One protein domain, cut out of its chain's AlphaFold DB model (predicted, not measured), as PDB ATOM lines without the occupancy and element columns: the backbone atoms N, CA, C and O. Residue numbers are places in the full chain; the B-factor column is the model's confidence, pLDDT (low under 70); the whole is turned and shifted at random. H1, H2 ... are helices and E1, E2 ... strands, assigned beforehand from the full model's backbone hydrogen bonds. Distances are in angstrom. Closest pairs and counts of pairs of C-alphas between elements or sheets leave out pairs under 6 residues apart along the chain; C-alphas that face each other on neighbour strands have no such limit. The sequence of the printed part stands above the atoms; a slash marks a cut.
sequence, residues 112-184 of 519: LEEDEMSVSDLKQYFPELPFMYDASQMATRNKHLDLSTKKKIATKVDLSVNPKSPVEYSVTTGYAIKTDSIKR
ATOM      1  N   LEU A 112      33.367 -42.663  13.983       93.50
ATOM      2  CA  LEU A 112      34.652 -42.042  14.288       93.50
ATOM      3  C   LEU A 112      35.405 -42.846  15.351       93.50
ATOM      4  O   LEU A 112      34.824 -43.703  16.014       93.50
ATOM      5  N   GLU A 113      36.696 -42.566  15.507       92.31
ATOM      6  CA  GLU A 113      37.458 -43.027  16.672       92.31
ATOM      7  C   GLU A 113      37.090 -42.195  17.922       92.31
ATOM      8  O   GLU A 113      36.549 -41.096  17.804       92.31
ATOM      9  N   GLU A 114      37.388 -42.690  19.129       89.38
ATOM     10  CA  GLU A 114      37.036 -42.001  20.390       89.38
ATOM     11  C   GLU A 114      37.669 -40.605  20.535       89.38
ATOM     12  O   GLU A 114      37.114 -39.731  21.199       89.38
ATOM     13  N   ASP A 115      38.826 -40.392  19.910       93.62
ATOM     14  CA  ASP A 115      39.588 -39.141  19.915       93.62
ATOM     15  C   ASP A 115      39.309 -38.271  18.678       93.62
ATOM     16  O   ASP A 115      40.087 -37.372  18.349       93.62
ATOM     17  N   GLU A 116      38.222 -38.544  17.956       94.81
ATOM     18  CA  GLU A 116      37.857 -37.840  16.736       94.81
ATOM     19  C   GLU A 116      36.498 -37.147  16.825       94.81
ATOM     20  O   GLU A 116      35.566 -37.571  17.501       94.81
ATOM     21  N   MET A 117      36.375 -36.061  16.068       93.62
ATOM     22  CA  MET A 117      35.157 -35.269  15.953       93.62
ATOM     23  C   MET A 117      34.887 -34.923  14.489       93.62
ATOM     24  O   MET A 117      35.812 -34.670  13.713       93.62
ATOM     25  N   SER A 118      33.618 -34.882  14.083       92.19
ATOM     26  CA  SER A 118      33.258 -34.445  12.734       92.19
ATOM     27  C   SER A 118      33.396 -32.922  12.575       92.19
ATOM     28  O   SER A 118      33.268 -32.159  13.530       92.19
ATOM     29  N   VAL A 119      33.588 -32.436  11.343       90.19
ATOM     30  CA  VAL A 119      33.576 -30.982  11.062       90.19
ATOM     31  C   VAL A 119      32.235 -30.329  11.438       90.19
ATOM     32  O   VAL A 119      32.209 -29.160  11.818       90.19
ATOM     33  N   SER A 120      31.115 -31.051  11.311       87.50
ATOM     34  CA  SER A 120      29.802 -30.557  11.745       87.50
ATOM     35  C   SER A 120      29.740 -30.379  13.256       87.50
ATOM     36  O   SER A 120      29.294 -29.328  13.708       87.50
ATOM     37  N   ASP A 121      30.246 -31.350  14.015       89.50
ATOM     38  CA  ASP A 121      30.281 -31.279  15.475       89.50
ATOM     39  C   ASP A 121      31.232 -30.178  15.941       89.50
ATOM     40  O   ASP A 121      30.873 -29.413  16.830       89.50
ATOM     41  N   LEU A 122      32.387 -29.999  15.285       89.94
ATOM     42  CA  LEU A 122      33.278 -28.872  15.575       89.94
ATOM     43  C   LEU A 122      32.529 -27.540  15.443       89.94
ATOM     44  O   LEU A 122      32.606 -26.702  16.330       89.94
ATOM     45  N   LYS A 123      31.768 -27.345  14.361       86.88
ATOM     46  CA  LYS A 123      30.976 -26.120  14.161       86.88
ATOM     47  C   LYS A 123      29.832 -25.974  15.161       86.88
ATOM     48  O   LYS A 123      29.409 -24.854  15.421       86.88
ATOM     49  N   GLN A 124      29.298 -27.081  15.665       86.69
ATOM     50  CA  GLN A 124      28.208 -27.074  16.632       86.69
ATOM     51  C   GLN A 124      28.702 -26.767  18.049       86.69
ATOM     52  O   GLN A 124      28.080 -25.965  18.742       86.69
ATOM     53  N   TYR A 125      29.792 -27.406  18.478       88.56
ATOM     54  CA  TYR A 125      30.334 -27.281  19.833       88.56
ATOM     55  C   TYR A 125      31.325 -26.129  19.982       88.56
ATOM     56  O   TYR A 125      31.421 -25.566  21.067       88.56
ATOM     57  N   PHE A 126      32.011 -25.766  18.898       87.50
ATOM     58  CA  PHE A 126      32.958 -24.654  18.835       87.50
ATOM     59  C   PHE A 126      32.625 -23.713  17.666       87.50
ATOM     60  O   PHE A 126      33.461 -23.500  16.778       87.50
ATOM     61  N   PRO A 127      31.399 -23.155  17.608       82.56
ATOM     62  CA  PRO A 127      30.978 -22.257  16.527       82.56
ATOM     63  C   PRO A 127      31.869 -21.016  16.399       82.56
ATOM     64  O   PRO A 127      31.951 -20.409  15.332       82.56
ATOM     65  N   GLU A 128      32.537 -20.633  17.483       78.38
ATOM     66  CA  GLU A 128      33.505 -19.551  17.530       78.38
ATOM     67  C   GLU A 128      34.842 -19.877  16.864       78.38
ATOM     68  O   GLU A 128      35.550 -18.950  16.473       78.38
ATOM     69  N   LEU A 129      35.221 -21.151  16.721       84.62
ATOM     70  CA  LEU A 129      36.505 -21.472  16.118       84.62
ATOM     71  C   LEU A 129      36.464 -21.192  14.609       84.62
ATOM     72  O   LEU A 129      35.601 -21.703  13.889       84.62
ATOM     73  N   PRO A 130      37.416 -20.398  14.090       80.69
ATOM     74  CA  PRO A 130      37.448 -20.007  12.689       80.69
ATOM     75  C   PRO A 130      37.775 -21.221  11.820       80.69
ATOM     76  O   PRO A 130      38.941 -21.546  11.621       80.69
ATOM     77  N   PHE A 131      36.771 -21.909  11.286       84.88
ATOM     78  CA  PHE A 131      36.987 -23.054  10.406       84.88
ATOM     79  C   PHE A 131      36.847 -22.661   8.936       84.88
ATOM     80  O   PHE A 131      35.768 -22.266   8.483       84.88
ATOM     81  N   MET A 132      37.919 -22.813   8.158       81.50
ATOM     82  CA  MET A 132      37.894 -22.500   6.729       81.50
ATOM     83  C   MET A 132      37.535 -23.740   5.915       81.50
ATOM     84  O   MET A 132      38.352 -24.643   5.742       81.50
ATOM     85  N   TYR A 133      36.308 -23.768   5.390       81.50
ATOM     86  CA  TYR A 133      35.863 -24.840   4.506       81.50
ATOM     87  C   TYR A 133      36.255 -24.539   3.052       81.50
ATOM     88  O   TYR A 133      35.644 -23.698   2.398       81.50
ATOM     89  N   ASP A 134      37.259 -25.251   2.547       81.06
ATOM     90  CA  ASP A 134      37.639 -25.281   1.133       81.06
ATOM     91  C   ASP A 134      37.944 -26.730   0.763       81.06
ATOM     92  O   ASP A 134      38.994 -27.252   1.127       81.06
ATOM     93  N   ALA A 135      37.032 -27.387   0.043       76.25
ATOM     94  CA  ALA A 135      37.129 -28.813  -0.267       76.25
ATOM     95  C   ALA A 135      38.447 -29.213  -0.960       76.25
ATOM     96  O   ALA A 135      38.861 -30.366  -0.838       76.25
ATOM     97  N   SER A 136      39.097 -28.282  -1.667       80.38
ATOM     98  CA  SER A 136      40.360 -28.516  -2.377       80.38
ATOM     99  C   SER A 136      41.601 -28.256  -1.519       80.38
ATOM    100  O   SER A 136      42.658 -28.823  -1.784       80.38
ATOM    101  N   GLN A 137      41.473 -27.435  -0.473       82.38
ATOM    102  CA  GLN A 137      42.580 -26.963   0.364       82.38
ATOM    103  C   GLN A 137      42.308 -27.136   1.867       82.38
ATOM    104  O   GLN A 137      42.856 -26.396   2.682       82.38
ATOM    105  N   MET A 138      41.474 -28.110   2.250       84.62
ATOM    106  CA  MET A 138      41.034 -28.317   3.639       84.62
ATOM    107  C   MET A 138      42.200 -28.361   4.629       84.62
ATOM    108  O   MET A 138      42.216 -27.591   5.586       84.62
ATOM    109  N   ALA A 139      43.190 -29.221   4.381       83.50
ATOM    110  CA  ALA A 139      44.358 -29.354   5.250       83.50
ATOM    111  C   ALA A 139      45.232 -28.091   5.227       83.50
ATOM    112  O   ALA A 139      45.632 -27.582   6.267       83.50
ATOM    113  N   THR A 140      45.465 -27.519   4.043       83.94
ATOM    114  CA  THR A 140      46.326 -26.339   3.872       83.94
ATOM    115  C   THR A 140      45.765 -25.090   4.540       83.94
ATOM    116  O   THR A 140      46.529 -24.283   5.061       83.94
ATOM    117  N   ARG A 141      44.440 -24.904   4.539       83.44
ATOM    118  CA  ARG A 141      43.811 -23.768   5.218       83.44
ATOM    119  C   ARG A 141      43.717 -23.968   6.725       83.44
ATOM    120  O   ARG A 141      43.641 -22.977   7.445       83.44
ATOM    121  N   ASN A 142      43.767 -25.205   7.214       87.62
ATOM    122  CA  ASN A 142      43.617 -25.540   8.628       87.62
ATOM    123  C   ASN A 142      44.835 -26.335   9.146       87.62
ATOM    124  O   ASN A 142      44.665 -27.388   9.748       87.62
ATOM    125  N   LYS A 143      46.059 -25.833   8.902       85.25
ATOM    126  CA  LYS A 143      47.344 -26.558   9.068       85.25
ATOM    127  C   LYS A 143      47.597 -27.195  10.441       85.25
ATOM    128  O   LYS A 143      48.344 -28.160  10.511       85.25
ATOM    129  N   HIS A 144      46.999 -26.657  11.504       89.00
ATOM    130  CA  HIS A 144      47.180 -27.147  12.879       89.00
ATOM    131  C   HIS A 144      46.007 -27.994  13.390       89.00
ATOM    132  O   HIS A 144      46.000 -28.364  14.560       89.00
ATOM    133  N   LEU A 145      45.016 -28.282  12.536       91.38
ATOM    134  CA  LEU A 145      44.040 -29.336  12.790       91.38
ATOM    135  C   LEU A 145      44.524 -30.628  12.147       91.38
ATOM    136  O   LEU A 145      44.780 -30.678  10.942       91.38
ATOM    137  N   ASP A 146      44.540 -31.689  12.942       91.94
ATOM    138  CA  ASP A 146      44.889 -33.023  12.477       91.94
ATOM    139  C   ASP A 146      43.649 -33.631  11.805       91.94
ATOM    140  O   ASP A 146      42.806 -34.296  12.414       91.94
ATOM    141  N   LEU A 147      43.505 -33.295  10.522       91.94
ATOM    142  CA  LEU A 147      42.422 -33.733   9.652       91.94
ATOM    143  C   LEU A 147      42.738 -35.110   9.066       91.94
ATOM    144  O   LEU A 147      43.733 -35.306   8.368       91.94
ATOM    145  N   SER A 148      41.830 -36.052   9.279       90.50
ATOM    146  CA  SER A 148      41.840 -37.347   8.594       90.50
ATOM    147  C   SER A 148      41.613 -37.210   7.082       90.50
ATOM    148  O   SER A 148      41.179 -36.177   6.569       90.50
ATOM    149  N   THR A 149      41.853 -38.290   6.337       88.38
ATOM    150  CA  THR A 149      41.303 -38.419   4.982       88.38
ATOM    151  C   THR A 149      39.777 -38.526   5.034       88.38
ATOM    152  O   THR A 149      39.179 -38.765   6.084       88.38
ATOM    153  N   LYS A 150      39.116 -38.347   3.883       89.38
ATOM    154  CA  LYS A 150      37.660 -38.489   3.804       89.38
ATOM    155  C   LYS A 150      37.234 -39.884   4.267       89.38
ATOM    156  O   LYS A 150      37.616 -40.875   3.647       89.38
ATOM    157  N   LYS A 151      36.398 -39.941   5.300       90.94
ATOM    158  CA  LYS A 151      35.821 -41.170   5.850       90.94
ATOM    159  C   LYS A 151      34.301 -41.063   5.951       90.94
ATOM    160  O   LYS A 151      33.728 -39.989   5.745       90.94
ATOM    161  N   LYS A 152      33.639 -42.190   6.202       91.75
ATOM    162  CA  LYS A 152      32.205 -42.206   6.500       91.75
ATOM    163  C   LYS A 152      31.973 -41.627   7.891       91.75
ATOM    164  O   LYS A 152      32.723 -41.933   8.805       91.75
ATOM    165  N   ILE A 153      30.938 -40.812   8.022       92.75
ATOM    166  CA  ILE A 153      30.519 -40.196   9.275       92.75
ATOM    167  C   ILE A 153      29.010 -40.372   9.381       92.75
ATOM    168  O   ILE A 153      28.273 -39.949   8.483       92.75
ATOM    169  N   ALA A 154      28.558 -41.012  10.454       92.31
ATOM    170  CA  ALA A 154      27.146 -41.106  10.793       92.31
ATOM    171  C   ALA A 154      26.749 -39.890  11.631       92.31
ATOM    172  O   ALA A 154      27.321 -39.636  12.684       92.31
ATOM    173  N   THR A 155      25.752 -39.139  11.177       89.50
ATOM    174  CA  THR A 155      25.202 -38.008  11.923       89.50
ATOM    175  C   THR A 155      23.730 -38.231  12.202       89.50
ATOM    176  O   THR A 155      22.988 -38.778  11.378       89.50
ATOM    177  N   LYS A 156      23.292 -37.804  13.385       89.06
ATOM    178  CA  LYS A 156      21.876 -37.813  13.726       89.06
ATOM    179  C   LYS A 156      21.158 -36.745  12.905       89.06
ATOM    180  O   LYS A 156      21.562 -35.585  12.882       89.06
ATOM    181  N   VAL A 157      20.099 -37.141  12.212       88.31
ATOM    182  CA  VAL A 157      19.276 -36.234  11.416       88.31
ATOM    183  C   VAL A 157      18.431 -35.388  12.356       88.31
ATOM    184  O   VAL A 157      17.695 -35.918  13.189       88.31
ATOM    185  N   ASP A 158      18.482 -34.071  12.178       87.62
ATOM    186  CA  ASP A 158      17.545 -33.169  12.833       87.62
ATOM    187  C   ASP A 158      16.149 -33.334  12.212       87.62
ATOM    188  O   ASP A 158      15.828 -32.786  11.153       87.62
ATOM    189  N   LEU A 159      15.308 -34.131  12.874       86.00
ATOM    190  CA  LEU A 159      13.937 -34.397  12.442       86.00
ATOM    191  C   LEU A 159      13.023 -33.169  12.568       86.00
ATOM    192  O   LEU A 159      11.948 -33.176  11.974       86.00
ATOM    193  N   SER A 160      13.425 -32.115  13.289       87.94
ATOM    194  CA  SER A 160      12.682 -30.849  13.287       87.94
ATOM    195  C   SER A 160      12.840 -30.118  11.950       87.94
ATOM    196  O   SER A 160      11.872 -29.568  11.424       87.94
ATOM    197  N   VAL A 161      14.034 -30.198  11.353       88.69
ATOM    198  CA  VAL A 161      14.364 -29.605  10.050       88.69
ATOM    199  C   VAL A 161      13.947 -30.518   8.897       88.69
ATOM    200  O   VAL A 161      13.466 -30.040   7.870       88.69
ATOM    201  N   ASN A 162      14.075 -31.840   9.058       87.62
ATOM    202  CA  ASN A 162      13.649 -32.823   8.061       87.62
ATOM    203  C   ASN A 162      12.699 -33.894   8.642       87.62
ATOM    204  O   ASN A 162      13.096 -35.055   8.809       87.62
ATOM    205  N   PRO A 163      11.415 -33.555   8.878       87.38
ATOM    206  CA  PRO A 163      10.447 -34.472   9.490       87.38
ATOM    207  C   PRO A 163      10.155 -35.730   8.666       87.38
ATOM    208  O   PRO A 163       9.711 -36.742   9.201       87.38
ATOM    209  N   LYS A 164      10.386 -35.672   7.347       88.38
ATOM    210  CA  LYS A 164      10.113 -36.772   6.409       88.38
ATOM    211  C   LYS A 164      11.325 -37.675   6.177       88.38
ATOM    212  O   LYS A 164      11.257 -38.551   5.316       88.38
ATOM    213  N   SER A 165      12.428 -37.470   6.902       87.31
ATOM    214  CA  SER A 165      13.615 -38.308   6.747       87.31
ATOM    215  C   SER A 165      13.282 -39.780   7.029       87.31
ATOM    216  O   SER A 165      12.787 -40.103   8.122       87.31
ATOM    217  N   PRO A 166      13.587 -40.695   6.089       86.25
ATOM    218  CA  PRO A 166      13.327 -42.115   6.277       86.25
ATOM    219  C   PRO A 166      14.247 -42.738   7.334       86.25
ATOM    220  O   PRO A 166      13.958 -43.831   7.795       86.25
ATOM    221  N   VAL A 167      15.320 -42.054   7.744       88.94
ATOM    222  CA  VAL A 167      16.317 -42.533   8.713       88.94
ATOM    223  C   VAL A 167      16.527 -41.515   9.835       88.94
ATOM    224  O   VAL A 167      16.322 -40.315   9.635       88.94
ATOM    225  N   GLU A 168      16.920 -41.984  11.019       88.81
ATOM    226  CA  GLU A 168      17.361 -41.116  12.128       88.81
ATOM    227  C   GLU A 168      18.867 -40.840  12.090       88.81
ATOM    228  O   GLU A 168      19.305 -39.795  12.551       88.81
ATOM    229  N   TYR A 169      19.649 -41.735  11.483       89.88
ATOM    230  CA  TYR A 169      21.087 -41.573  11.298       89.88
ATOM    231  C   TYR A 169      21.386 -41.584   9.806       89.88
ATOM    232  O   TYR A 169      20.973 -42.501   9.096       89.88
ATOM    233  N   SER A 170      22.076 -40.557   9.329       88.38
ATOM    234  CA  SER A 170      22.509 -40.440   7.941       88.38
ATOM    235  C   SER A 170      24.013 -40.634   7.871       88.38
ATOM    236  O   SER A 170      24.755 -39.984   8.600       88.38
ATOM    237  N   VAL A 171      24.472 -41.486   6.957       89.81
ATOM    238  CA  VAL A 171      25.902 -41.667   6.699       89.81
ATOM    239  C   VAL A 171      26.319 -40.766   5.547       89.81
ATOM    240  O   VAL A 171      25.763 -40.831   4.452       89.81
ATOM    241  N   THR A 172      27.307 -39.914   5.794       89.12
ATOM    242  CA  THR A 172      27.882 -39.002   4.800       89.12
ATOM    243  C   THR A 172      29.392 -39.185   4.725       89.12
ATOM    244  O   THR A 172      29.997 -39.801   5.596       89.12
ATOM    245  N   THR A 173      30.021 -38.691   3.661       89.88
ATOM    246  CA  THR A 173      31.483 -38.696   3.547       89.88
ATOM    247  C   THR A 173      32.025 -37.332   3.945       89.88
ATOM    248  O   THR A 173      31.655 -36.321   3.347       89.88
ATOM    249  N   GLY A 174      32.923 -37.299   4.925       90.31
ATOM    250  CA  GLY A 174      33.455 -36.063   5.487       90.31
ATOM    251  C   GLY A 174      34.850 -36.229   6.072       90.31
ATOM    252  O   GLY A 174      35.470 -37.282   5.951       90.31
ATOM    253  N   TYR A 175      35.346 -35.157   6.681       91.94
ATOM    254  CA  TYR A 175      36.615 -35.143   7.401       91.94
ATOM    255  C   TYR A 175      36.335 -35.289   8.898       91.94
ATOM    256  O   TYR A 175      35.430 -34.631   9.418       91.94
ATOM    257  N   ALA A 176      37.120 -36.125   9.568       93.19
ATOM    258  CA  ALA A 176      37.223 -36.152  11.023       93.19
ATOM    259  C   ALA A 176      38.476 -35.401  11.482       93.19
ATOM    260  O   ALA A 176      39.468 -35.349  10.747       93.19
ATOM    261  N   ILE A 177      38.409 -34.839  12.680       95.06
ATOM    262  CA  ILE A 177      39.430 -34.011  13.315       95.06
ATOM    263  C   ILE A 177      39.827 -34.688  14.619       95.06
ATOM    264  O   ILE A 177      38.938 -35.029  15.398       95.06
ATOM    265  N   LYS A 178      41.125 -34.835  14.886       95.06
ATOM    266  CA  LYS A 178      41.583 -35.298  16.200       95.06
ATOM    267  C   LYS A 178      41.340 -34.230  17.262       95.06
ATOM    268  O   LYS A 178      41.715 -33.068  17.080       95.06
ATOM    269  N   THR A 179      40.683 -34.597  18.356       92.38
ATOM    270  CA  THR A 179      40.218 -33.647  19.375       92.38
ATOM    271  C   THR A 179      41.361 -32.938  20.100       92.38
ATOM    272  O   THR A 179      41.216 -31.781  20.489       92.38
ATOM    273  N   ASP A 180      42.514 -33.590  20.243       91.44
ATOM    274  CA  ASP A 180      43.726 -33.020  20.845       91.44
ATOM    275  C   ASP A 180      44.336 -31.877  20.006       91.44
ATOM    276  O   ASP A 180      44.894 -30.924  20.555       91.44
ATOM    277  N   SER A 181      44.150 -31.903  18.683       92.25
ATOM    278  CA  SER A 181      44.607 -30.852  17.767       92.25
ATOM    279  C   SER A 181      43.799 -29.551  17.867       92.25
ATOM    280  O   SER A 181      44.281 -28.489  17.472       92.25
ATOM    281  N   ILE A 182      42.594 -29.577  18.454       90.81
ATOM    282  CA  ILE A 182      41.711 -28.401  18.552       90.81
ATOM    283  C   ILE A 182      42.359 -27.292  19.392       90.81
ATOM    284  O   ILE A 182      42.338 -26.125  18.994       90.81
ATOM    285  N   LYS A 183      42.981 -27.645  20.528       87.88
ATOM    286  CA  LYS A 183      43.687 -26.670  21.380       87.88
ATOM    287  C   LYS A 183      44.834 -26.014  20.611       87.88
ATOM    288  O   LYS A 183      44.946 -24.788  20.600       87.88
ATOM    289  N   ARG A 184      45.649 -26.832  19.935       87.50
ATOM    290  CA  ARG A 184      46.777 -26.382  19.106       87.50
ATOM    291  C   ARG A 184      46.306 -25.421  18.018       87.50
ATOM    292  O   ARG A 184      46.901 -24.367  17.840       87.50
TER     293      ARG A 184
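Overview. This is residues 112 to 184 of the 519 residues of an uncharacterized protein of methanotrophic bacterial endosymbiont of Bathymodiolus sp (UniProt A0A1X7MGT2). A two-stranded hairpin, E2 and E3, forms an arm that ends in the loop of residues 157 to 168, and at its other end E3 turns sharply into the short strand E4, which pairs with E1 in a small body of short elements and loops. H1 follows E1 directly, while the short helices H2 and H3 lie at the rim of this body, away from the tip of the arm. The printed part has 73 residues with three named helices and four named strands in the order E1, H1, H2, E2, E3, E4, H3; the two sheets, E1 - E4 and E2 - E3, are both antiparallel. The class is mixed, helices and strands, with 33 residues, under half, in named elements. The whole is only just compact, close to loose, with a radius of gyration of the C-alphas of 13.3 A and spans of 39 by 26 by 24 A.

Along the chain. E1 is residues 116 to 118, 7.0 A from first to last C-alpha, and begins with C-alpha 116 at (37.857, -37.840, 16.736). H1, residues 119 to 125, is 10.1 A long. H2 is residues 138 to 141, 5.6 A. E2, residues 151 to 156, is 16.4 A long, from C-alpha 151 at (35.821, -41.170, 5.850). E3, residues 169 to 174, is 14.7 A long. E4 is residues 176 to 178, 6.8 A. H3 is residues 181 to 184, 5.1 A, and ends with C-alpha 184 at (46.777, -26.382, 19.106).

Arrangement. E1 and E4 are antiparallel at 143 degrees, with N 117 and O 177 within hydrogen-bond range at 2.8 A. The closest C-alphas of H1 and E4, those of Val 119 and Ala 176, are 6.3 A apart. E3 runs on into E4 across a break of 1 residue, at 75 degrees. E2 and E3 form a hairpin, antiparallel at 146 degrees, with N 153 and O 172 at 2.8 A and N 170 and O 155 at 2.9 A, both within hydrogen-bond range. The closest C-alphas of E1 and E2, those of Ser 118 and Ile 153, are 7.2 A apart. H2 is apart from E1, H1, E3, E4 and H3, and H3 is also apart from E1, H1, E2 and E3. In H1 every O i to N i+4 pair is within hydrogen-bond range; H2 and H3 are too short for such a pair.

Size, cuts and confidence. The two C-alphas farthest apart, those of Lys 164 and Arg 184, are 40.2 A apart. The printed part has no cut. The links H1 to H2 and E2 to E3, each of 12 residues, are long. The mean pLDDT of the printed part is 88.3, and no printed residue is under 70.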